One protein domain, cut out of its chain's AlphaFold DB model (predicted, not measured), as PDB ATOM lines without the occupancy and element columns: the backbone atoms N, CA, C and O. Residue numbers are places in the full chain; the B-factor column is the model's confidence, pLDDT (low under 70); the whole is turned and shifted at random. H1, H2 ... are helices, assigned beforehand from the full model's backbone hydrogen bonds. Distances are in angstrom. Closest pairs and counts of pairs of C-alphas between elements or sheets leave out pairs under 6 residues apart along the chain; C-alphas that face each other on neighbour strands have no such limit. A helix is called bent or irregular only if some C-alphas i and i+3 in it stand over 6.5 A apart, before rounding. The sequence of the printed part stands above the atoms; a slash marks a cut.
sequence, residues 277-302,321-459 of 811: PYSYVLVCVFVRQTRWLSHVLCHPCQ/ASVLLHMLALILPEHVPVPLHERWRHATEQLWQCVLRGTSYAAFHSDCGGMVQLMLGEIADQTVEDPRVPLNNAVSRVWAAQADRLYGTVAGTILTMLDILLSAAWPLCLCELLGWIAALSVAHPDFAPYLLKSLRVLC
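This is residues 277 to 302 and 321 to 459 of the 811 residues of an uncharacterized protein of Malassezia sympodialis (strain ATCC 42132) (UniProt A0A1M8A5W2). A rod-shaped bundle of five helices is built along one long helix, H5, with H1 and H4 packed on its first half and H3 and H6 on its second half. Two short helices complete the rod: H7 packs on H5, and H2 sits where H1 and H6 come near each other. The printed part has 165 residues with seven named helices, H1 to H7 in chain order, and no named strand; the class is all helix. It is only just compact, close to loose, with a radius of gyration of the C-alphas of 18.3 A, and spans 65 by 27 by 27 A.

H1, residues 277 to 298, begins at C-alpha 277 (30.335, -39.489, -33.454) and is 31.5 A long. After the cut come H2, residues 323 to 329, and H3, residues 338 to 359, 31.9 A long. H4, residues 361 to 380, is 25.8 A long and irregular, with C-alphas 367 and 370 7.4 A apart and a kink of 47 degrees near residue 368. H5, residues 388 to 423, is the longest at 50.0 A, from (28.126, -47.946, -37.099) to (-16.505, -26.540, -43.914), with a kink of 36 degrees near residue 402. H6, residues 427 to 443, is 24.2 A long, and H7, residues 445 to 452, ends at C-alpha 452 (-4.145, -40.767, -38.141).

H1 and H5 are the hubs, touching five helices each. They touch at a shallow tilt of 22 degrees, the same way, the closest C-alphas being those of Val 281 and Val 395, 5.5 A apart. H1 touches H4 at a steep tilt of 41 degrees, closest at Tyr 278 and Val 372, C-alphas 6.7 A apart. H1 touches H2 with residues 296 to 298 alone, the C-alphas of Leu 297 and Leu 324 being closest at 6.2 A. H3 touches H5 at a shallow tilt of 23 degrees, opposite ways, closest at Ala 347 and Thr 413, C-alphas 4.9 A apart. H4 and H5 form a helical hairpin, closest at the C-alphas of Met 375 and Ala 394, 6.0 A. H5 and H6 form another, at 8 degrees, closest at the C-alphas of Leu 421 and Leu 430, 6.3 A. H7 touches H5, closest at the C-alphas of Ala 411 and Leu 451, 5.3 A. H3 and H6 are apart. Every O i to N i+4 pair is within hydrogen-bond range in H1, H2, H3 and H6, against 14 of 16 in H4, 30 of 32 in H5 and 0 of 4 in H7, where 4 of 5 O i to N i+3 pairs are.

The C-alphas of His 335 and Glu 385, the two farthest apart, are 65.7 A apart. Residues 303 to 320 are not printed, and C-alphas 302 and 321 are 8.4 A apart across the cut. Of the links that are printed whole, none is long. The mean pLDDT of the printed part is 86.4; residue 302, residues 381 to 385 and residues 454 to 459 are under 70.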
ATOM      1  N   PRO A 277      31.669 -38.914 -33.636       87.00
ATOM      2  CA  PRO A 277      30.335 -39.489 -33.454       87.00
ATOM      3  C   PRO A 277      29.223 -38.452 -33.297       87.00
ATOM      4  O   PRO A 277      28.143 -38.601 -33.870       87.00
ATOM      5  N   TYR A 278      29.503 -37.380 -32.553       90.62
ATOM      6  CA  TYR A 278      28.556 -36.298 -32.298       90.62
ATOM      7  C   TYR A 278      28.218 -35.536 -33.581       90.62
ATOM      8  O   TYR A 278      27.047 -35.400 -33.949       90.62
ATOM      9  N   SER A 279      29.250 -35.119 -34.309       90.00
ATOM     10  CA  SER A 279      29.109 -34.457 -35.605       90.00
ATOM     11  C   SER A 279      28.411 -35.344 -36.642       90.00
ATOM     12  O   SER A 279      27.553 -34.859 -37.380       90.00
ATOM     13  N   TYR A 280      28.718 -36.646 -36.674       89.69
ATOM     14  CA  TYR A 280      28.080 -37.601 -37.584       89.69
ATOM     15  C   TYR A 280      26.563 -37.677 -37.365       89.69
ATOM     16  O   TYR A 280      25.792 -37.467 -38.305       89.69
ATOM     17  N   VAL A 281      26.124 -37.916 -36.122       90.81
ATOM     18  CA  VAL A 281      24.695 -38.044 -35.792       90.81
ATOM     19  C   VAL A 281      23.947 -36.748 -36.108       90.81
ATOM     20  O   VAL A 281      22.895 -36.795 -36.748       90.81
ATOM     21  N   LEU A 282      24.498 -35.586 -35.734       91.75
ATOM     22  CA  LEU A 282      23.880 -34.289 -36.028       91.75
ATOM     23  C   LEU A 282      23.706 -34.039 -37.527       91.75
ATOM     24  O   LEU A 282      22.636 -33.599 -37.942       91.75
ATOM     25  N   VAL A 283      24.729 -34.317 -38.341       91.81
ATOM     26  CA  VAL A 283      24.649 -34.125 -39.797       91.81
ATOM     27  C   VAL A 283      23.596 -35.051 -40.399       91.81
ATOM     28  O   VAL A 283      22.753 -34.589 -41.164       91.81
ATOM     29  N   CYS A 284      23.579 -36.331 -40.022       91.69
ATOM     30  CA  CYS A 284      22.594 -37.282 -40.535       91.69
ATOM     31  C   CYS A 284      21.152 -36.882 -40.191       91.69
ATOM     32  O   CYS A 284      20.277 -36.943 -41.057       91.69
ATOM     33  N   VAL A 285      20.894 -36.451 -38.952       92.50
ATOM     34  CA  VAL A 285      19.557 -36.000 -38.533       92.50
ATOM     35  C   VAL A 285      19.184 -34.691 -39.235       92.50
ATOM     36  O   VAL A 285      18.076 -34.585 -39.763       92.50
ATOM     37  N   PHE A 286      20.108 -33.730 -39.336       92.25
ATOM     38  CA  PHE A 286      19.855 -32.467 -40.030       92.25
ATOM     39  C   PHE A 286      19.529 -32.680 -41.511       92.25
ATOM     40  O   PHE A 286      18.586 -32.078 -42.011       92.25
ATOM     41  N   VAL A 287      20.238 -33.580 -42.201       91.19
ATOM     42  CA  VAL A 287      19.960 -33.931 -43.606       91.19
ATOM     43  C   VAL A 287      18.570 -34.558 -43.770       91.19
ATOM     44  O   VAL A 287      17.862 -34.253 -44.731       91.19
ATOM     45  N   ARG A 288      18.130 -35.408 -42.831       91.88
ATOM     46  CA  ARG A 288      16.755 -35.948 -42.844       91.88
ATOM     47  C   ARG A 288      15.716 -34.844 -42.641       91.88
ATOM     48  O   ARG A 288      14.716 -34.812 -43.361       91.88
ATOM     49  N   GLN A 289      15.971 -33.927 -41.710       92.88
ATOM     50  CA  GLN A 289      15.104 -32.784 -41.433       92.88
ATOM     51  C   GLN A 289      15.006 -31.834 -42.631       92.88
ATOM     52  O   GLN A 289      13.902 -31.465 -43.026       92.88
ATOM     53  N   THR A 290      16.128 -31.455 -43.244       90.81
ATOM     54  CA  THR A 290      16.128 -30.569 -44.415       90.81
ATOM     55  C   THR A 290      15.430 -31.221 -45.596       90.81
ATOM     56  O   THR A 290      14.611 -30.562 -46.226       90.81
ATOM     57  N   ARG A 291      15.647 -32.522 -45.838       91.38
ATOM     58  CA  ARG A 291      14.920 -33.271 -46.873       91.38
ATOM     59  C   ARG A 291      13.408 -33.204 -46.664       91.38
ATOM     60  O   ARG A 291      12.693 -32.859 -47.601       91.38
ATOM     61  N   TRP A 292      12.928 -33.489 -45.451       93.81
ATOM     62  CA  TRP A 292      11.506 -33.363 -45.112       93.81
ATOM     63  C   TRP A 292      10.965 -31.971 -45.447       93.81
ATOM     64  O   TRP A 292       9.970 -31.830 -46.157       93.81
ATOM     65  N   LEU A 293      11.655 -30.929 -44.989       93.38
ATOM     66  CA  LEU A 293      11.214 -29.551 -45.179       93.38
ATOM     67  C   LEU A 293      11.277 -29.106 -46.637       93.38
ATOM     68  O   LEU A 293      10.414 -28.350 -47.065       93.38
ATOM     69  N   SER A 294      12.238 -29.598 -47.417       90.94
ATOM     70  CA  SER A 294      12.274 -29.379 -48.862       90.94
ATOM     71  C   SER A 294      11.042 -29.972 -49.544       90.94
ATOM     72  O   SER A 294      10.451 -29.310 -50.392       90.94
ATOM     73  N   HIS A 295      10.588 -31.166 -49.150       91.31
ATOM     74  CA  HIS A 295       9.352 -31.746 -49.689       91.31
ATOM     75  C   HIS A 295       8.094 -30.969 -49.261       91.31
ATOM     76  O   HIS A 295       7.184 -30.792 -50.073       91.31
ATOM     77  N   VAL A 296       8.054 -30.445 -48.031       92.12
ATOM     78  CA  VAL A 296       6.985 -29.540 -47.561       92.12
ATOM     79  C   VAL A 296       6.981 -28.232 -48.368       92.12
ATOM     80  O   VAL A 296       5.928 -27.767 -48.795       92.12
ATOM     81  N   LEU A 297       8.152 -27.647 -48.621       89.06
ATOM     82  CA  LEU A 297       8.307 -26.356 -49.295       89.06
ATOM     83  C   LEU A 297       8.073 -26.400 -50.804       89.06
ATOM     84  O   LEU A 297       7.526 -25.448 -51.358       89.06
ATOM     85  N   CYS A 298       8.547 -27.449 -51.473       85.88
ATOM     86  CA  CYS A 298       8.721 -27.468 -52.925       85.88
ATOM     87  C   CYS A 298       7.657 -28.284 -53.666       85.88
ATOM     88  O   CYS A 298       7.801 -28.502 -54.868       85.88
ATOM     89  N   HIS A 299       6.599 -28.746 -52.990       85.31
ATOM     90  CA  HIS A 299       5.526 -29.456 -53.680       85.31
ATOM     91  C   HIS A 299       4.788 -28.510 -54.645       85.31
ATOM     92  O   HIS A 299       4.255 -27.496 -54.182       85.31
ATOM     93  N   PRO A 300       4.719 -28.816 -55.955       82.94
ATOM     94  CA  PRO A 300       4.109 -27.929 -56.943       82.94
ATOM     95  C   PRO A 300       2.594 -27.806 -56.737       82.94
ATOM     96  O   PRO A 300       1.920 -28.795 -56.438       82.94
ATOM     97  N   CYS A 301       2.062 -26.595 -56.902       77.31
ATOM     98  CA  CYS A 301       0.630 -26.304 -56.908       77.31
ATOM     99  C   CYS A 301       0.080 -26.449 -58.331       77.31
ATOM    100  O   CYS A 301       0.686 -25.955 -59.283       77.31
ATOM    101  N   GLN A 302      -1.066 -27.112 -58.489       67.69
ATOM    102  CA  GLN A 302      -1.701 -27.301 -59.800       67.69
ATOM    103  C   GLN A 302      -2.805 -26.273 -60.093       67.69
ATOM    104  O   GLN A 302      -3.495 -26.408 -61.106       67.69
ATOM    105  N   ALA A 321       4.293 -22.033 -58.364       72.56
ATOM    106  CA  ALA A 321       4.025 -21.801 -56.955       72.56
ATOM    107  C   ALA A 321       3.944 -23.130 -56.193       72.56
ATOM    108  O   ALA A 321       3.438 -24.125 -56.710       72.56
ATOM    109  N   SER A 322       4.438 -23.158 -54.954       87.19
ATOM    110  CA  SER A 322       4.272 -24.328 -54.093       87.19
ATOM    111  C   SER A 322       2.900 -24.350 -53.423       87.19
ATOM    112  O   SER A 322       2.331 -23.291 -53.152       87.19
ATOM    113  N   VAL A 323       2.380 -25.543 -53.108       86.38
ATOM    114  CA  VAL A 323       1.096 -25.698 -52.391       86.38
ATOM    115  C   VAL A 323       1.128 -24.951 -51.061       86.38
ATOM    116  O   VAL A 323       0.164 -24.282 -50.708       86.38
ATOM    117  N   LEU A 324       2.258 -24.989 -50.350       88.44
ATOM    118  CA  LEU A 324       2.439 -24.216 -49.124       88.44
ATOM    119  C   LEU A 324       2.200 -22.720 -49.365       88.44
ATOM    120  O   LEU A 324       1.403 -22.113 -48.659       88.44
ATOM    121  N   LEU A 325       2.867 -22.125 -50.358       87.88
ATOM    122  CA  LEU A 325       2.707 -20.700 -50.660       87.88
ATOM    123  C   LEU A 325       1.281 -20.374 -51.109       87.88
ATOM    124  O   LEU A 325       0.756 -19.333 -50.721       87.88
ATOM    125  N   HIS A 326       0.645 -21.270 -51.866       88.31
ATOM    126  CA  HIS A 326      -0.758 -21.129 -52.241       88.31
ATOM    127  C   HIS A 326      -1.668 -21.091 -51.004       88.31
ATOM    128  O   HIS A 326      -2.445 -20.152 -50.855       88.31
ATOM    129  N   MET A 327      -1.507 -22.029 -50.064       89.12
ATOM    130  CA  MET A 327      -2.291 -22.073 -48.821       89.12
ATOM    131  C   MET A 327      -2.013 -20.870 -47.906       89.12
ATOM    132  O   MET A 327      -2.931 -20.364 -47.265       89.12
ATOM    133  N   LEU A 328      -0.774 -20.368 -47.861       86.81
ATOM    134  CA  LEU A 328      -0.422 -19.153 -47.111       86.81
ATOM    135  C   LEU A 328      -1.042 -17.885 -47.720       86.81
ATOM    136  O   LEU A 328      -1.396 -16.967 -46.983       86.81
ATOM    137  N   ALA A 329      -1.157 -17.824 -49.048       87.06
ATOM    138  CA  ALA A 329      -1.735 -16.693 -49.770       87.06
ATOM    139  C   ALA A 329      -3.269 -16.758 -49.875       87.06
ATOM    140  O   ALA A 329      -3.896 -15.767 -50.255       87.06
ATOM    141  N   LEU A 330      -3.872 -17.905 -49.554       88.12
ATOM    142  CA  LEU A 330      -5.305 -18.129 -49.671       88.12
ATOM    143  C   LEU A 330      -6.078 -17.261 -48.667       88.12
ATOM    144  O   LEU A 330      -5.922 -17.389 -47.450       88.12
ATOM    145  N   ILE A 331      -6.942 -16.393 -49.194       85.88
ATOM    146  CA  ILE A 331      -7.848 -15.555 -48.404       85.88
ATOM    147  C   ILE A 331      -9.197 -16.267 -48.321       85.88
ATOM    148  O   ILE A 331      -9.852 -16.487 -49.340       85.88
ATOM    149  N   LEU A 332      -9.612 -16.621 -47.104       85.50
ATOM    150  CA  LEU A 332     -10.925 -17.217 -46.877       85.50
ATOM    151  C   LEU A 332     -12.044 -16.190 -47.151       85.50
ATOM    152  O   LEU A 332     -11.854 -14.997 -46.908       85.50
ATOM    153  N   PRO A 333     -13.230 -16.612 -47.617       81.50
ATOM    154  CA  PRO A 333     -14.336 -15.705 -47.901       81.50
ATOM    155  C   PRO A 333     -14.920 -15.060 -46.653       81.50
ATOM    156  O   PRO A 333     -14.885 -15.623 -45.558       81.50
ATOM    157  N   GLU A 334     -15.599 -13.933 -46.851       81.06
ATOM    158  CA  GLU A 334     -16.293 -13.211 -45.778       81.06
ATOM    159  C   GLU A 334     -17.448 -14.010 -45.146       81.06
ATOM    160  O   GLU A 334     -17.808 -13.759 -44.000       81.06
ATOM    161  N   HIS A 335     -18.014 -14.996 -45.857       79.44
ATOM    162  CA  HIS A 335     -19.086 -15.849 -45.325       79.44
ATOM    163  C   HIS A 335     -18.585 -16.926 -44.349       79.44
ATOM    164  O   HIS A 335     -19.388 -17.528 -43.634       79.44
ATOM    165  N   VAL A 336     -17.274 -17.189 -44.305       83.25
ATOM    166  CA  VAL A 336     -16.684 -18.134 -43.353       83.25
ATOM    167  C   VAL A 336     -16.646 -17.476 -41.965       83.25
ATOM    168  O   VAL A 336     -16.148 -16.357 -41.841       83.25
ATOM    169  N   PRO A 337     -17.134 -18.139 -40.897       87.19
ATOM    170  CA  PRO A 337     -17.126 -17.581 -39.548       87.19
ATOM    171  C   PRO A 337     -15.746 -17.064 -39.115       87.19
ATOM    172  O   PRO A 337     -14.746 -17.767 -39.252       87.19
ATOM    173  N   VAL A 338     -15.706 -15.880 -38.492       86.25
ATOM    174  CA  VAL A 338     -14.495 -15.266 -37.901       86.25
ATOM    175  C   VAL A 338     -13.613 -16.247 -37.102       86.25
ATOM    176  O   VAL A 338     -12.406 -16.255 -37.335       86.25
ATOM    177  N   PRO A 339     -14.140 -17.135 -36.229       86.88
ATOM    178  CA  PRO A 339     -13.283 -18.089 -35.516       86.88
ATOM    179  C   PRO A 339     -12.543 -19.075 -36.436       86.88
ATOM    180  O   PRO A 339     -11.478 -19.568 -36.071       86.88
ATOM    181  N   LEU A 340     -13.067 -19.381 -37.629       86.50
ATOM    182  CA  LEU A 340     -12.369 -20.225 -38.605       86.50
ATOM    183  C   LEU A 340     -11.264 -19.453 -39.336       86.50
ATOM    184  O   LEU A 340     -10.229 -20.042 -39.636       86.50
ATOM    185  N   HIS A 341     -11.428 -18.143 -39.548       87.31
ATOM    186  CA  HIS A 341     -10.356 -17.279 -40.062       87.31
ATOM    187  C   HIS A 341      -9.165 -17.220 -39.106       87.31
ATOM    188  O   HIS A 341      -8.019 -17.360 -39.532       87.31
ATOM    189  N   GLU A 342      -9.419 -17.062 -37.805       89.00
ATOM    190  CA  GLU A 342      -8.353 -17.059 -36.796       89.00
ATOM    191  C   GLU A 342      -7.636 -18.412 -36.727       89.00
ATOM    192  O   GLU A 342      -6.405 -18.458 -36.683       89.00
ATOM    193  N   ARG A 343      -8.388 -19.519 -36.799       88.69
ATOM    194  CA  ARG A 343      -7.816 -20.873 -36.861       88.69
ATOM    195  C   ARG A 343      -6.986 -21.103 -38.118       88.69
ATOM    196  O   ARG A 343      -5.908 -21.681 -38.016       88.69
ATOM    197  N   TRP A 344      -7.453 -20.639 -39.277       90.94
ATOM    198  CA  TRP A 344      -6.705 -20.715 -40.533       90.94
ATOM    199  C   TRP A 344      -5.384 -19.965 -40.427       90.94
ATOM    200  O   TRP A 344      -4.331 -20.543 -40.683       90.94
ATOM    201  N   ARG A 345      -5.431 -18.710 -39.961       90.25
ATOM    202  CA  ARG A 345      -4.248 -17.869 -39.755       90.25
ATOM    203  C   ARG A 345      -3.253 -18.499 -38.785       90.25
ATOM    204  O   ARG A 345      -2.048 -18.438 -38.998       90.25
ATOM    205  N   HIS A 346      -3.749 -19.096 -37.708       90.31
ATOM    206  CA  HIS A 346      -2.894 -19.778 -36.751       90.31
ATOM    207  C   HIS A 346      -2.256 -21.034 -37.363       90.31
ATOM    208  O   HIS A 346      -1.059 -21.248 -37.196       90.31
ATOM    209  N   ALA A 347      -3.015 -21.841 -38.110       91.00
ATOM    210  CA  ALA A 347      -2.491 -23.033 -38.774       91.00
ATOM    211  C   ALA A 347      -1.429 -22.692 -39.835       91.00
ATOM    212  O   ALA A 347      -0.392 -23.355 -39.892       91.00
ATOM    213  N   THR A 348      -1.656 -21.651 -40.644       91.44
ATOM    214  CA  THR A 348      -0.689 -21.164 -41.639       91.44
ATOM    215  C   THR A 348       0.577 -20.622 -40.981       91.44
ATOM    216  O   THR A 348       1.677 -20.987 -41.398       91.44
ATOM    217  N   GLU A 349       0.448 -19.839 -39.907       91.50
ATOM    218  CA  GLU A 349       1.595 -19.327 -39.149       91.50
ATOM    219  C   GLU A 349       2.406 -20.462 -38.513       91.50
ATOM    220  O   GLU A 349       3.622 -20.503 -38.662       91.50
ATOM    221  N   GLN A 350       1.761 -21.437 -37.862       91.00
ATOM    222  CA  GLN A 350       2.456 -22.585 -37.261       91.00
ATOM    223  C   GLN A 350       3.209 -23.418 -38.302       91.00
ATOM    224  O   GLN A 350       4.342 -23.841 -38.070       91.00
ATOM    225  N   LEU A 351       2.600 -23.631 -39.469       91.31
ATOM    226  CA  LEU A 351       3.230 -24.339 -40.575       91.31
ATOM    227  C   LEU A 351       4.456 -23.576 -41.098       91.31
ATOM    228  O   LEU A 351       5.519 -24.171 -41.280       91.31
ATOM    229  N   TRP A 352       4.345 -22.257 -41.267       92.56
ATOM    230  CA  TRP A 352       5.460 -21.409 -41.688       92.56
ATOM    231  C   TRP A 352       6.587 -21.356 -40.648       92.56
ATOM    232  O   TRP A 352       7.758 -21.519 -40.993       92.56
ATOM    233  N   GLN A 353       6.252 -21.229 -39.363       91.00
ATOM    234  CA  GLN A 353       7.219 -21.266 -38.263       91.00
ATOM    235  C   GLN A 353       7.935 -22.618 -38.172       91.00
ATOM    236  O   GLN A 353       9.146 -22.656 -37.948       91.00
ATOM    237  N   CYS A 354       7.227 -23.729 -38.403       90.19
ATOM    238  CA  CYS A 354       7.828 -25.061 -38.469       90.19
ATOM    239  C   CYS A 354       8.890 -25.141 -39.575       90.19
ATOM    240  O   CYS A 354       9.978 -25.676 -39.356       90.19
ATOM    241  N   VAL A 355       8.609 -24.566 -40.746       91.00
ATOM    242  CA  VAL A 355       9.553 -24.503 -41.869       91.00
ATOM    243  C   VAL A 355      10.746 -23.594 -41.560       91.00
ATOM    244  O   VAL A 355      11.896 -24.004 -41.740       91.00
ATOM    245  N   LEU A 356      10.510 -22.377 -41.064       89.81
ATOM    246  CA  LEU A 356      11.577 -21.424 -40.738       89.81
ATOM    247  C   LEU A 356      12.513 -21.959 -39.650       89.81
ATOM    248  O   LEU A 356      13.733 -21.957 -39.816       89.81
ATOM    249  N   ARG A 357      11.954 -22.470 -38.548       87.88
ATOM    250  CA  ARG A 357      12.745 -23.082 -37.472       87.88
ATOM    251  C   ARG A 357      13.467 -24.325 -37.973       87.88
ATOM    252  O   ARG A 357      14.632 -24.532 -37.643       87.88
ATOM    253  N   GLY A 358      12.792 -25.127 -38.789       84.94
ATOM    254  CA  GLY A 358      13.321 -26.377 -39.300       84.94
ATOM    255  C   GLY A 358      14.483 -26.213 -40.291       84.94
ATOM    256  O   GLY A 358      15.338 -27.090 -40.385       84.94
ATOM    257  N   THR A 359      14.554 -25.098 -41.015       86.69
ATOM    258  CA  THR A 359      15.653 -24.812 -41.957       86.69
ATOM    259  C   THR A 359      16.881 -24.191 -41.279       86.69
ATOM    260  O   THR A 359      17.958 -24.141 -41.874       86.69
ATOM    261  N   SER A 360      16.765 -23.759 -40.018       90.75
ATOM    262  CA  SER A 360      17.861 -23.158 -39.255       90.75
ATOM    263  C   SER A 360      18.710 -24.207 -38.538       90.75
ATOM    264  O   SER A 360      18.264 -24.842 -37.580       90.75
ATOM    265  N   TYR A 361      19.983 -24.331 -38.934       88.75
ATOM    266  CA  TYR A 361      20.935 -25.208 -38.243       88.75
ATOM    267  C   TYR A 361      21.153 -24.801 -36.778       88.75
ATOM    268  O   TYR A 361      21.300 -25.659 -35.914       88.75
ATOM    269  N   ALA A 362      21.134 -23.500 -36.467       88.56
ATOM    270  CA  ALA A 362      21.313 -23.019 -35.097       88.56
ATOM    271  C   ALA A 362      20.154 -23.448 -34.180       88.56
ATOM    272  O   ALA A 362      20.389 -23.910 -33.062       88.56
ATOM    273  N   ALA A 363      18.912 -23.351 -34.669       86.88
ATOM    274  CA  ALA A 363      17.740 -23.829 -33.939       86.88
ATOM    275  C   ALA A 363      17.763 -25.358 -33.799       86.88
ATOM    276  O   ALA A 363      17.574 -25.877 -32.702       86.88
ATOM    277  N   PHE A 364      18.089 -26.069 -34.884       90.75
ATOM    278  CA  PHE A 364      18.274 -27.519 -34.874       90.75
ATOM    279  C   PHE A 364      19.307 -27.971 -33.832       90.75
ATOM    280  O   PHE A 364      19.018 -28.849 -33.022       90.75
ATOM    281  N   HIS A 365      20.491 -27.356 -33.813       90.12
ATOM    282  CA  HIS A 365      21.555 -27.706 -32.875       90.12
ATOM    283  C   HIS A 365      21.142 -27.424 -31.426       90.12
ATOM    284  O   HIS A 365      21.436 -28.223 -30.541       90.12
ATOM    285  N   SER A 366      20.427 -26.324 -31.171       89.50
ATOM    286  CA  SER A 366      19.878 -26.037 -29.840       89.50
ATOM    287  C   SER A 366      18.849 -27.079 -29.393       89.50
ATOM    288  O   SER A 366      18.803 -27.414 -28.213       89.50
ATOM    289  N   ASP A 367      18.023 -27.579 -30.314       86.44
ATOM    290  CA  ASP A 367      16.952 -28.531 -30.010       86.44
ATOM    291  C   ASP A 367      17.467 -29.976 -29.874       86.44
ATOM    292  O   ASP A 367      16.940 -30.740 -29.065       86.44
ATOM    293  N   CYS A 368      18.493 -30.357 -30.645       88.12
ATOM    294  CA  CYS A 368      19.018 -31.725 -30.693       88.12
ATOM    295  C   CYS A 368      20.334 -31.949 -29.963       88.12
ATOM    296  O   CYS A 368      20.598 -33.083 -29.574       88.12
ATOM    297  N   GLY A 369      21.174 -30.927 -29.798       87.50
ATOM    298  CA  GLY A 369      22.558 -31.103 -29.349       87.50
ATOM    299  C   GLY A 369      22.658 -31.842 -28.016       87.50
ATOM    300  O   GLY A 369      23.368 -32.840 -27.913       87.50
ATOM    301  N   GLY A 370      21.859 -31.436 -27.023       89.50
ATOM    302  CA  GLY A 370      21.813 -32.115 -25.724       89.50
ATOM    303  C   GLY A 370      21.305 -33.560 -25.809       89.50
ATOM    304  O   GLY A 370      21.832 -34.441 -25.137       89.50
ATOM    305  N   MET A 371      20.333 -33.833 -26.684       88.81
ATOM    306  CA  MET A 371      19.795 -35.182 -26.886       88.81
ATOM    307  C   MET A 371      20.817 -36.102 -27.558       88.81
ATOM    308  O   MET A 371      20.984 -37.239 -27.134       88.81
ATOM    309  N   VAL A 372      21.554 -35.607 -28.556       90.56
ATOM    310  CA  VAL A 372      22.637 -36.364 -29.203       90.56
ATOM    311  C   VAL A 372      23.752 -36.683 -28.201       90.56
ATOM    312  O   VAL A 372      24.246 -37.807 -28.196       90.56
ATOM    313  N   GLN A 373      24.118 -35.743 -27.320       90.25
ATOM    314  CA  GLN A 373      25.120 -35.984 -26.270       90.25
ATOM    315  C   GLN A 373      24.684 -37.072 -25.285       90.25
ATOM    316  O   GLN A 373      25.472 -37.970 -24.998       90.25
ATOM    317  N   LEU A 374      23.435 -37.029 -24.811       88.75
ATOM    318  CA  LEU A 374      22.886 -38.054 -23.916       88.75
ATOM    319  C   LEU A 374      22.891 -39.438 -24.577       88.75
ATOM    320  O   LEU A 374      23.382 -40.404 -24.005       88.75
ATOM    321  N   MET A 375      22.423 -39.506 -25.823       87.50
ATOM    322  CA  MET A 375      22.339 -40.739 -26.606       87.50
ATOM    323  C   MET A 375      23.705 -41.371 -26.887       87.50
ATOM    324  O   MET A 375      23.842 -42.591 -26.848       87.50
ATOM    325  N   LEU A 376      24.722 -40.556 -27.172       86.94
ATOM    326  CA  LEU A 376      26.091 -41.037 -27.362       86.94
ATOM    327  C   LEU A 376      26.752 -41.443 -26.040       86.94
ATOM    328  O   LEU A 376      27.572 -42.357 -26.044       86.94
ATOM    329  N   GLY A 377      26.366 -40.819 -24.922       84.75
ATOM    330  CA  GLY A 377      26.764 -41.239 -23.579       84.75
ATOM    331  C   GLY A 377      26.280 -42.652 -23.242       84.75
ATOM    332  O   GLY A 377      27.084 -43.469 -22.816       84.75
ATOM    333  N   GLU A 378      25.015 -42.977 -23.536       83.19
ATOM    334  CA  GLU A 378      24.444 -44.329 -23.345       83.19
ATOM    335  C   GLU A 378      25.149 -45.414 -24.184       83.19
ATOM    336  O   GLU A 378      25.147 -46.594 -23.831       83.19
ATOM    337  N   ILE A 379      25.728 -45.024 -25.322       79.06
ATOM    338  CA  ILE A 379      26.414 -45.924 -26.259       79.06
ATOM    339  C   ILE A 379      27.867 -46.173 -25.849       79.06
ATOM    340  O   ILE A 379      28.387 -47.256 -26.109       79.06
ATOM    341  N   ALA A 380      28.522 -45.194 -25.218       72.06
ATOM    342  CA  ALA A 380      29.925 -45.299 -24.815       72.06
ATOM    343  C   ALA A 380      30.183 -46.453 -23.825       72.06
ATOM    344  O   ALA A 380      31.295 -46.976 -23.781       72.06
ATOM    345  N   ASP A 381      29.145 -46.891 -23.105       66.00
ATOM    346  CA  ASP A 381      29.201 -47.996 -22.143       66.00
ATOM    347  C   ASP A 381      29.004 -49.389 -22.782       66.00
ATOM    348  O   ASP A 381      29.170 -50.409 -22.111       66.00
ATOM    349  N   GLN A 382      28.674 -49.473 -24.079       68.44
ATOM    350  CA  GLN A 382      28.407 -50.735 -24.780       68.44
ATOM    351  C   GLN A 382      29.587 -51.133 -25.680       68.44
ATOM    352  O   GLN A 382      29.884 -50.479 -26.679       68.44
ATOM    353  N   THR A 383      30.254 -52.250 -25.378       60.22
ATOM    354  CA  THR A 383      31.287 -52.823 -26.259       60.22
ATOM    355  C   THR A 383      30.631 -53.533 -27.449       60.22
ATOM    356  O   THR A 383      30.132 -54.646 -27.298       60.22
ATOM    357  N   VAL A 384      30.628 -52.903 -28.629       68.06
ATOM    358  CA  VAL A 384      30.041 -53.451 -29.869       68.06
ATOM    359  C   VAL A 384      31.119 -53.606 -30.949       68.06
ATOM    360  O   VAL A 384      31.960 -52.726 -31.113       68.06
ATOM    361  N   GLU A 385      31.088 -54.718 -31.694       66.44
ATOM    362  CA  GLU A 385      32.072 -55.061 -32.741       66.44
ATOM    363  C   GLU A 385      32.040 -54.118 -33.963       66.44
ATOM    364  O   GLU A 385      33.070 -53.921 -34.607       66.44
ATOM    365  N   ASP A 386      30.889 -53.497 -34.263       76.44
ATOM    366  CA  ASP A 386      30.740 -52.474 -35.310       76.44
ATOM    367  C   ASP A 386      30.232 -51.139 -34.718       76.44
ATOM    368  O   ASP A 386      29.079 -51.065 -34.276       76.44
ATOM    369  N   PRO A 387      31.031 -50.053 -34.749       73.50
ATOM    370  CA  PRO A 387      30.631 -48.743 -34.232       73.50
ATOM    371  C   PRO A 387      29.516 -48.065 -35.050       73.50
ATOM    372  O   PRO A 387      28.930 -47.088 -34.586       73.50
ATOM    373  N   ARG A 388      29.176 -48.547 -36.253       78.44
ATOM    374  CA  ARG A 388      28.126 -47.946 -37.099       78.44
ATOM    375  C   ARG A 388      26.714 -48.284 -36.642       78.44
ATOM    376  O   ARG A 388      25.819 -47.449 -36.767       78.44
ATOM    377  N   VAL A 389      26.505 -49.487 -36.112       81.88
ATOM    378  CA  VAL A 389      25.203 -49.941 -35.602       81.88
ATOM    379  C   VAL A 389      24.685 -49.032 -34.476       81.88
ATOM    380  O   VAL A 389      23.579 -48.504 -34.615       81.88
ATOM    381  N   PRO A 390      25.454 -48.747 -33.405       84.06
ATOM    382  CA  PRO A 390      24.974 -47.871 -32.343       84.06
ATOM    383  C   PRO A 390      24.805 -46.415 -32.805       84.06
ATOM    384  O   PRO A 390      23.851 -45.758 -32.388       84.06
ATOM    385  N   LEU A 391      25.638 -45.914 -33.727       86.31
ATOM    386  CA  LEU A 391      25.459 -44.575 -34.309       86.31
ATOM    387  C   LEU A 391      24.156 -44.457 -35.110       86.31
ATOM    388  O   LEU A 391      23.426 -43.477 -34.963       86.31
ATOM    389  N   ASN A 392      23.816 -45.463 -35.916       87.00
ATOM    390  CA  ASN A 392      22.548 -45.501 -36.649       87.00
ATOM    391  C   ASN A 392      21.336 -45.610 -35.708       87.00
ATOM    392  O   ASN A 392      20.286 -45.012 -35.973       87.00
ATOM    393  N   ASN A 393      21.488 -46.316 -34.584       87.81
ATOM    394  CA  ASN A 393      20.475 -46.364 -33.531       87.81
ATOM    395  C   ASN A 393      20.300 -44.992 -32.861       87.81
ATOM    396  O   ASN A 393      19.164 -44.559 -32.660       87.81
ATOM    397  N   ALA A 394      21.395 -44.270 -32.592       88.62
ATOM    398  CA  ALA A 394      21.346 -42.900 -32.083       88.62
ATOM    399  C   ALA A 394      20.624 -41.961 -33.057       88.62
ATOM    400  O   ALA A 394      19.704 -41.256 -32.648       88.62
ATOM    401  N   VAL A 395      20.966 -42.006 -34.351       91.19
ATOM    402  CA  VAL A 395      20.275 -41.234 -35.402       91.19
ATOM    403  C   VAL A 395      18.776 -41.532 -35.400       91.19
ATOM    404  O   VAL A 395      17.970 -40.606 -35.450       91.19
ATOM    405  N   SER A 396      18.385 -42.805 -35.315       89.81
ATOM    406  CA  SER A 396      16.975 -43.212 -35.337       89.81
ATOM    407  C   SER A 396      16.208 -42.749 -34.096       89.81
ATOM    408  O   SER A 396      15.099 -42.235 -34.232       89.81
ATOM    409  N   ARG A 397      16.796 -42.853 -32.896       89.25
ATOM    410  CA  ARG A 397      16.175 -42.383 -31.641       89.25
ATOM    411  C   ARG A 397      16.050 -40.858 -31.597       89.25
ATOM    412  O   ARG A 397      14.990 -40.346 -31.243       89.25
ATOM    413  N   VAL A 398      17.088 -40.133 -32.021       90.25
ATOM    414  CA  VAL A 398      17.065 -38.662 -32.112       90.25
ATOM    415  C   VAL A 398      16.025 -38.206 -33.138       90.25
ATOM    416  O   VAL A 398      15.246 -37.295 -32.860       90.25
ATOM    417  N   TRP A 399      15.960 -38.872 -34.297       91.94
ATOM    418  CA  TRP A 399      14.942 -38.604 -35.310       91.94
ATOM    419  C   TRP A 399      13.529 -38.867 -34.789       91.94
ATOM    420  O   TRP A 399      12.672 -38.012 -34.962       91.94
ATOM    421  N   ALA A 400      13.283 -39.991 -34.111       88.25
ATOM    422  CA  ALA A 400      11.968 -40.309 -33.553       88.25
ATOM    423  C   ALA A 400      11.476 -39.228 -32.574       88.25
ATOM    424  O   ALA A 400      10.331 -38.792 -32.666       88.25
ATOM    425  N   ALA A 401      12.356 -38.723 -31.705       86.25
ATOM    426  CA  ALA A 401      12.027 -37.644 -30.773       86.25
ATOM    427  C   ALA A 401      11.751 -36.294 -31.468       86.25
ATOM    428  O   ALA A 401      10.957 -35.485 -30.981       86.25
ATOM    429  N   GLN A 402      12.385 -36.032 -32.615       86.94
ATOM    430  CA  GLN A 402      12.088 -34.854 -33.432       86.94
ATOM    431  C   GLN A 402      10.856 -35.022 -34.326       86.94
ATOM    432  O   GLN A 402      10.170 -34.034 -34.603       86.94
ATOM    433  N   ALA A 403      10.575 -36.241 -34.780       86.50
ATOM    434  CA  ALA A 403       9.492 -36.553 -35.701       86.50
ATOM    435  C   ALA A 403       8.139 -36.129 -35.120       86.50
ATOM    436  O   ALA A 403       7.353 -35.513 -35.831       86.50
ATOM    437  N   ASP A 404       7.912 -36.317 -33.816       82.44
ATOM    438  CA  ASP A 404       6.694 -35.838 -33.147       82.44
ATOM    439  C   ASP A 404       6.476 -34.327 -33.321       82.44
ATOM    440  O   ASP A 404       5.353 -33.878 -33.549       82.44
ATOM    441  N   ARG A 405       7.546 -33.524 -33.266       84.69
ATOM    442  CA  ARG A 405       7.457 -32.070 -33.460       84.69
ATOM    443  C   ARG A 405       7.316 -31.702 -34.931       84.69
ATOM    444  O   ARG A 405       6.489 -30.858 -35.256       84.69
ATOM    445  N   LEU A 406       8.101 -32.312 -35.816       88.38
ATOM    446  CA  LEU A 406       8.113 -31.972 -37.242       88.38
ATOM    447  C   LEU A 406       6.876 -32.519 -37.963       88.38
ATOM    448  O   LEU A 406       6.097 -31.753 -38.527       88.38
ATOM    449  N   TYR A 407       6.664 -33.833 -37.911       92.25
ATOM    450  CA  TYR A 407       5.516 -34.492 -38.528       92.25
ATOM    451  C   TYR A 407       4.218 -34.148 -37.813       92.25
ATOM    452  O   TYR A 407       3.238 -33.838 -38.482       92.25
ATOM    453  N   GLY A 408       4.203 -34.121 -36.477       89.50
ATOM    454  CA  GLY A 408       2.998 -33.785 -35.717       89.50
ATOM    455  C   GLY A 408       2.514 -32.351 -35.950       89.50
ATOM    456  O   GLY A 408       1.315 -32.140 -36.117       89.50
ATOM    457  N   THR A 409       3.413 -31.364 -36.033       89.75
ATOM    458  CA  THR A 409       3.000 -29.975 -36.322       89.75
ATOM    459  C   THR A 409       2.435 -29.854 -37.732       89.75
ATOM    460  O   THR A 409       1.348 -29.310 -37.900       89.75
ATOM    461  N   VAL A 410       3.124 -30.406 -38.738       92.75
ATOM    462  CA  VAL A 410       2.664 -30.356 -40.136       92.75
ATOM    463  C   VAL A 410       1.354 -31.128 -40.325       92.75
ATOM    464  O   VAL A 410       0.437 -30.626 -40.964       92.75
ATOM    465  N   ALA A 411       1.215 -32.315 -39.733       92.62
ATOM    466  CA  ALA A 411      -0.030 -33.078 -39.789       92.62
ATOM    467  C   ALA A 411      -1.180 -32.322 -39.107       92.62
ATOM    468  O   ALA A 411      -2.259 -32.203 -39.679       92.62
ATOM    469  N   GLY A 412      -0.956 -31.752 -37.919       90.44
ATOM    470  CA  GLY A 412      -1.977 -30.994 -37.193       90.44
ATOM    471  C   GLY A 412      -2.461 -29.751 -37.946       90.44
ATOM    472  O   GLY A 412      -3.667 -29.490 -37.996       90.44
ATOM    473  N   THR A 413      -1.547 -28.999 -38.569       91.69
ATOM    474  CA  THR A 413      -1.902 -27.817 -39.372       91.69
ATOM    475  C   THR A 413      -2.639 -28.210 -40.645       91.69
ATOM    476  O   THR A 413      -3.692 -27.639 -40.918       91.69
ATOM    477  N   ILE A 414      -2.170 -29.234 -41.363       93.25
ATOM    478  CA  ILE A 414      -2.834 -29.755 -42.563       93.25
ATOM    479  C   ILE A 414      -4.248 -30.258 -42.249       93.25
ATOM    480  O   ILE A 414      -5.186 -29.904 -42.956       93.25
ATOM    481  N   LEU A 415      -4.439 -31.037 -41.180       91.88
ATOM    482  CA  LEU A 415      -5.764 -31.535 -40.787       91.88
ATOM    483  C   LEU A 415      -6.714 -30.393 -40.396       91.88
ATOM    484  O   LEU A 415      -7.905 -30.454 -40.687       91.88
ATOM    485  N   THR A 416      -6.188 -29.331 -39.782       90.62
ATOM    486  CA  THR A 416      -6.976 -28.134 -39.448       90.62
ATOM    487  C   THR A 416      -7.372 -27.360 -40.700       90.62
ATOM    488  O   THR A 416      -8.529 -26.966 -40.833       90.62
ATOM    489  N   MET A 417      -6.443 -27.179 -41.640       92.12
ATOM    490  CA  MET A 417      -6.736 -26.580 -42.943       92.12
ATOM    491  C   MET A 417      -7.777 -27.407 -43.702       92.12
ATOM    492  O   MET A 417      -8.712 -26.838 -44.256       92.12
ATOM    493  N   LEU A 418      -7.670 -28.738 -43.667       92.50
ATOM    494  CA  LEU A 418      -8.614 -29.647 -44.308       92.50
ATOM    495  C   LEU A 418     -10.029 -29.499 -43.734       92.50
ATOM    496  O   LEU A 418     -10.967 -29.358 -44.509       92.50
ATOM    497  N   ASP A 419     -10.198 -29.470 -42.406       90.56
ATOM    498  CA  ASP A 419     -11.520 -29.290 -41.776       90.56
ATOM    499  C   ASP A 419     -12.140 -27.919 -42.100       90.56
ATOM    500  O   ASP A 419     -13.349 -27.817 -42.328       90.56
ATOM    501  N   ILE A 420     -11.321 -26.863 -42.178       90.06
ATOM    502  CA  ILE A 420     -11.778 -25.516 -42.553       90.06
ATOM    503  C   ILE A 420     -12.203 -25.476 -44.025       90.06
ATOM    504  O   ILE A 420     -13.305 -25.016 -44.320       90.06
ATOM    505  N   LEU A 421     -11.379 -25.994 -44.943       90.56
ATOM    506  CA  LEU A 421     -11.695 -26.053 -46.377       90.56
ATOM    507  C   LEU A 421     -12.912 -26.937 -46.663       90.56
ATOM    508  O   LEU A 421     -13.711 -26.626 -47.545       90.56
ATOM    509  N   LEU A 422     -13.073 -28.015 -45.896       89.19
ATOM    510  CA  LEU A 422     -14.237 -28.890 -45.951       89.19
ATOM    511  C   LEU A 422     -15.497 -28.144 -45.502       89.19
ATOM    512  O   LEU A 422     -16.524 -28.226 -46.166       89.19
ATOM    513  N   SER A 423     -15.402 -27.373 -44.415       85.88
ATOM    514  CA  SER A 423     -16.505 -26.540 -43.914       85.88
ATOM    515  C   SER A 423     -16.868 -25.398 -44.870       85.88
ATOM    516  O   SER A 423     -18.019 -24.973 -44.893       85.88
ATOM    517  N   ALA A 424     -15.904 -24.914 -45.655       84.75
ATOM    518  CA  ALA A 424     -16.105 -23.914 -46.702       84.75
ATOM    519  C   ALA A 424     -16.532 -24.518 -48.058       84.75
ATOM    520  O   ALA A 424     -16.839 -23.764 -48.977       84.75
ATOM    521  N   ALA A 425     -16.549 -25.851 -48.193       84.50
ATOM    522  CA  ALA A 425     -16.867 -26.587 -49.420       84.50
ATOM    523  C   ALA A 425     -16.025 -26.169 -50.647       84.50
ATOM    524  O   ALA A 425     -16.551 -25.948 -51.735       84.50
ATOM    525  N   TRP A 426     -14.701 -26.063 -50.485       87.00
ATOM    526  CA  TRP A 426     -13.774 -25.601 -51.531       87.00
ATOM    527  C   TRP A 426     -13.056 -26.754 -52.255       87.00
ATOM    528  O   TRP A 426     -11.953 -27.138 -51.858       87.00
ATOM    529  N   PRO A 427     -13.627 -27.324 -53.334       84.50
ATOM    530  CA  PRO A 427     -13.168 -28.587 -53.919       84.50
ATOM    531  C   PRO A 427     -11.742 -28.534 -54.467       84.50
ATOM    532  O   PRO A 427     -10.994 -29.492 -54.293       84.50
ATOM    533  N   LEU A 428     -11.356 -27.433 -55.116       86.44
ATOM    534  CA  LEU A 428     -10.041 -27.294 -55.740       86.44
ATOM    535  C   LEU A 428      -8.943 -27.267 -54.673       86.44
ATOM    536  O   LEU A 428      -8.037 -28.096 -54.711       86.44
ATOM    537  N   CYS A 429      -9.084 -26.408 -53.660       89.69
ATOM    538  CA  CYS A 429      -8.146 -26.342 -52.538       89.69
ATOM    539  C   CYS A 429      -8.118 -27.654 -51.735       89.69
ATOM    540  O   CYS A 429      -7.054 -28.075 -51.283       89.69
ATOM    541  N   LEU A 430      -9.263 -28.337 -51.588       92.12
ATOM    542  CA  LEU A 430      -9.318 -29.675 -50.992       92.12
ATOM    543  C   LEU A 430      -8.501 -30.684 -51.807       92.12
ATOM    544  O   LEU A 430      -7.708 -31.425 -51.231       92.12
ATOM    545  N   CYS A 431      -8.654 -30.710 -53.133       92.06
ATOM    546  CA  CYS A 431      -7.892 -31.606 -54.004       92.06
ATOM    547  C   CYS A 431      -6.387 -31.350 -53.912       92.06
ATOM    548  O   CYS A 431      -5.617 -32.304 -53.823       92.06
ATOM    549  N   GLU A 432      -5.963 -30.087 -53.898       91.31
ATOM    550  CA  GLU A 432      -4.549 -29.725 -53.772       91.31
ATOM    551  C   GLU A 432      -3.967 -30.129 -52.420       91.31
ATOM    552  O   GLU A 432      -2.887 -30.718 -52.368       91.31
ATOM    553  N   LEU A 433      -4.696 -29.873 -51.330       94.19
ATOM    554  CA  LEU A 433      -4.267 -30.256 -49.990       94.19
ATOM    555  C   LEU A 433      -4.188 -31.783 -49.842       94.19
ATOM    556  O   LEU A 433      -3.211 -32.296 -49.299       94.19
ATOM    557  N   LEU A 434      -5.169 -32.523 -50.365       95.00
ATOM    558  CA  LEU A 434      -5.165 -33.991 -50.378       95.00
ATOM    559  C   LEU A 434      -4.047 -34.558 -51.265       95.00
ATOM    560  O   LEU A 434      -3.387 -35.523 -50.880       95.00
ATOM    561  N   GLY A 435      -3.788 -33.943 -52.420       92.44
ATOM    562  CA  GLY A 435      -2.658 -34.292 -53.281       92.44
ATOM    563  C   GLY A 435      -1.318 -34.077 -52.578       92.44
ATOM    564  O   GLY A 435      -0.445 -34.943 -52.632       92.44
ATOM    565  N   TRP A 436      -1.185 -32.969 -51.846       94.06
ATOM    566  CA  TRP A 436       0.001 -32.673 -51.048       94.06
ATOM    567  C   TRP A 436       0.190 -33.672 -49.901       94.06
ATOM    568  O   TRP A 436       1.299 -34.174 -49.715       94.06
ATOM    569  N   ILE A 437      -0.887 -34.039 -49.195       94.88
ATOM    570  CA  ILE A 437      -0.879 -35.110 -48.186       94.88
ATOM    571  C   ILE A 437      -0.351 -36.414 -48.789       94.88
ATOM    572  O   ILE A 437       0.589 -36.995 -48.248       94.88
ATOM    573  N   ALA A 438      -0.916 -36.856 -49.916       92.88
ATOM    574  CA  ALA A 438      -0.512 -38.101 -50.562       92.88
ATOM    575  C   ALA A 438       0.976 -38.078 -50.953       92.88
ATOM    576  O   ALA A 438       1.704 -39.024 -50.659       92.88
ATOM    577  N   ALA A 439       1.455 -36.982 -51.546       91.81
ATOM    578  CA  ALA A 439       2.853 -36.844 -51.944       91.81
ATOM    579  C   ALA A 439       3.822 -36.830 -50.751       91.81
ATOM    580  O   ALA A 439       4.877 -37.467 -50.810       91.81
ATOM    581  N   LEU A 440       3.468 -36.150 -49.654       93.31
ATOM    582  CA  LEU A 440       4.264 -36.161 -48.423       93.31
ATOM    583  C   LEU A 440       4.323 -37.563 -47.812       93.31
ATOM    584  O   LEU A 440       5.401 -37.999 -47.414       93.31
ATOM    585  N   SER A 441       3.205 -38.292 -47.788       91.94
ATOM    586  CA  SER A 441       3.156 -39.672 -47.291       91.94
ATOM    587  C   SER A 441       3.941 -40.659 -48.163       91.94
ATOM    588  O   SER A 441       4.509 -41.606 -47.629       91.94
ATOM    589  N   VAL A 442       4.027 -40.440 -49.481       90.94
ATOM    590  CA  VAL A 442       4.890 -41.237 -50.380       90.94
ATOM    591  C   VAL A 442       6.367 -40.946 -50.118       90.94
ATOM    592  O   VAL A 442       7.171 -41.866 -49.990       90.94
ATOM    593  N   ALA A 443       6.741 -39.666 -50.042       91.06
ATOM    594  CA  ALA A 443       8.130 -39.261 -49.836       91.06
ATOM    595  C   ALA A 443       8.644 -39.625 -48.431       91.06
ATOM    596  O   ALA A 443       9.830 -39.914 -48.260       91.06
ATOM    597  N   HIS A 444       7.750 -39.612 -47.438       92.12
ATOM    598  CA  HIS A 444       8.036 -39.867 -46.031       92.12
ATOM    599  C   HIS A 444       6.946 -40.753 -45.400       92.12
ATOM    600  O   HIS A 444       6.039 -40.234 -44.753       92.12
ATOM    601  N   PRO A 445       7.033 -42.089 -45.530       90.75
ATOM    602  CA  PRO A 445       6.038 -43.021 -44.983       90.75
ATOM    603  C   PRO A 445       5.760 -42.841 -43.483       90.75
ATOM    604  O   PRO A 445       4.609 -42.916 -43.053       90.75
ATOM    605  N   ASP A 446       6.793 -42.501 -42.706       89.62
ATOM    606  CA  ASP A 446       6.713 -42.233 -41.262       89.62
ATOM    607  C   ASP A 446       5.805 -41.041 -40.903       89.62
ATOM    608  O   ASP A 446       5.421 -40.892 -39.745       89.62
ATOM    609  N   PHE A 447       5.440 -40.192 -41.872       92.31
ATOM    610  CA  PHE A 447       4.492 -39.090 -41.694       92.31
ATOM    611  C   PHE A 447       3.036 -39.573 -41.606       92.31
ATOM    612  O   PHE A 447       2.245 -39.002 -40.856       92.31
ATOM    613  N   ALA A 448       2.663 -40.632 -42.332       91.00
ATOM    614  CA  ALA A 448       1.272 -41.086 -42.421       91.00
ATOM    615  C   ALA A 448       0.626 -41.439 -41.060       91.00
ATOM    616  O   ALA A 448      -0.502 -40.995 -40.830       91.00
ATOM    617  N   PRO A 449       1.308 -42.119 -40.110       89.38
ATOM    618  CA  PRO A 449       0.768 -42.342 -38.766       89.38
ATOM    619  C   PRO A 449       0.368 -41.050 -38.034       89.38
ATOM    620  O   PRO A 449      -0.583 -41.041 -37.256       89.38
ATOM    621  N   TYR A 450       1.063 -39.934 -38.277       90.44
ATOM    622  CA  TYR A 450       0.755 -38.654 -37.628       90.44
ATOM    623  C   TYR A 450      -0.550 -38.042 -38.127       90.44
ATOM    624  O   TYR A 450      -1.220 -37.359 -37.362       90.44
ATOM    625  N   LEU A 451      -0.949 -38.326 -39.366       90.06
ATOM    626  CA  LEU A 451      -2.249 -37.911 -39.895       90.06
ATOM    627  C   LEU A 451      -3.419 -38.685 -39.267       90.06
ATOM    628  O   LEU A 451      -4.554 -38.210 -39.277       90.06
ATOM    629  N   LEU A 452      -3.149 -39.885 -38.751       86.69
ATOM    630  CA  LEU A 452      -4.145 -40.767 -38.141       86.69
ATOM    631  C   LEU A 452      -4.272 -40.553 -36.633       86.69
ATOM    632  O   LEU A 452      -5.365 -40.693 -36.079       86.69
ATOM    633  N   LYS A 453      -3.183 -40.150 -35.967       81.50
ATOM    634  CA  LYS A 453      -3.215 -39.739 -34.562       81.50
ATOM    635  C   LYS A 453      -4.201 -38.580 -34.385       81.50
ATOM    636  O   LYS A 453      -4.176 -37.599 -35.124       81.50
ATOM    637  N   SER A 454      -5.035 -38.646 -33.343       62.12
ATOM    638  CA  SER A 454      -5.779 -37.473 -32.871       62.12
ATOM    639  C   SER A 454      -4.780 -36.484 -32.269       62.12
ATOM    640  O   SER A 454      -4.455 -36.518 -31.080       62.12
ATOM    641  N   LEU A 455      -4.198 -35.651 -33.127       55.22
ATOM    642  CA  LEU A 455      -3.187 -34.686 -32.737       55.22
ATOM    643  C   LEU A 455      -3.855 -33.541 -31.973       55.22
ATOM    644  O   LEU A 455      -4.459 -32.648 -32.558       55.22
ATOM    645  N   ARG A 456      -3.669 -33.512 -30.648       50.62
ATOM    646  CA  ARG A 456      -3.987 -32.355 -29.782       50.62
ATOM    647  C   ARG A 456      -2.987 -31.198 -29.943       50.62
ATOM    648  O   ARG A 456      -2.747 -30.448 -28.999       50.62
ATOM    649  N   VAL A 457      -2.320 -31.106 -31.093       45.25
ATOM    650  CA  VAL A 457      -1.129 -30.259 -31.264       45.25
ATOM    651  C   VAL A 457      -1.504 -28.779 -31.332       45.25
ATOM    652  O   VAL A 457      -0.768 -27.937 -30.832       45.25
ATOM    653  N   LEU A 458      -2.697 -28.453 -31.828       51.56
ATOM    654  CA  LEU A 458      -3.210 -27.086 -31.812       51.56
ATOM    655  C   LEU A 458      -4.101 -26.912 -30.575       51.56
ATOM    656  O   LEU A 458      -5.321 -27.046 -30.637       51.56
ATOM    657  N   CYS A 459      -3.473 -26.682 -29.417       46.81
ATOM    658  CA  CYS A 459      -4.149 -26.349 -28.157       46.81
ATOM    659  C   CYS A 459      -4.868 -24.992 -28.271       46.81
ATOM    660  O   CYS A 459      -4.374 -23.975 -27.796       46.81
TER     661      CYS A 459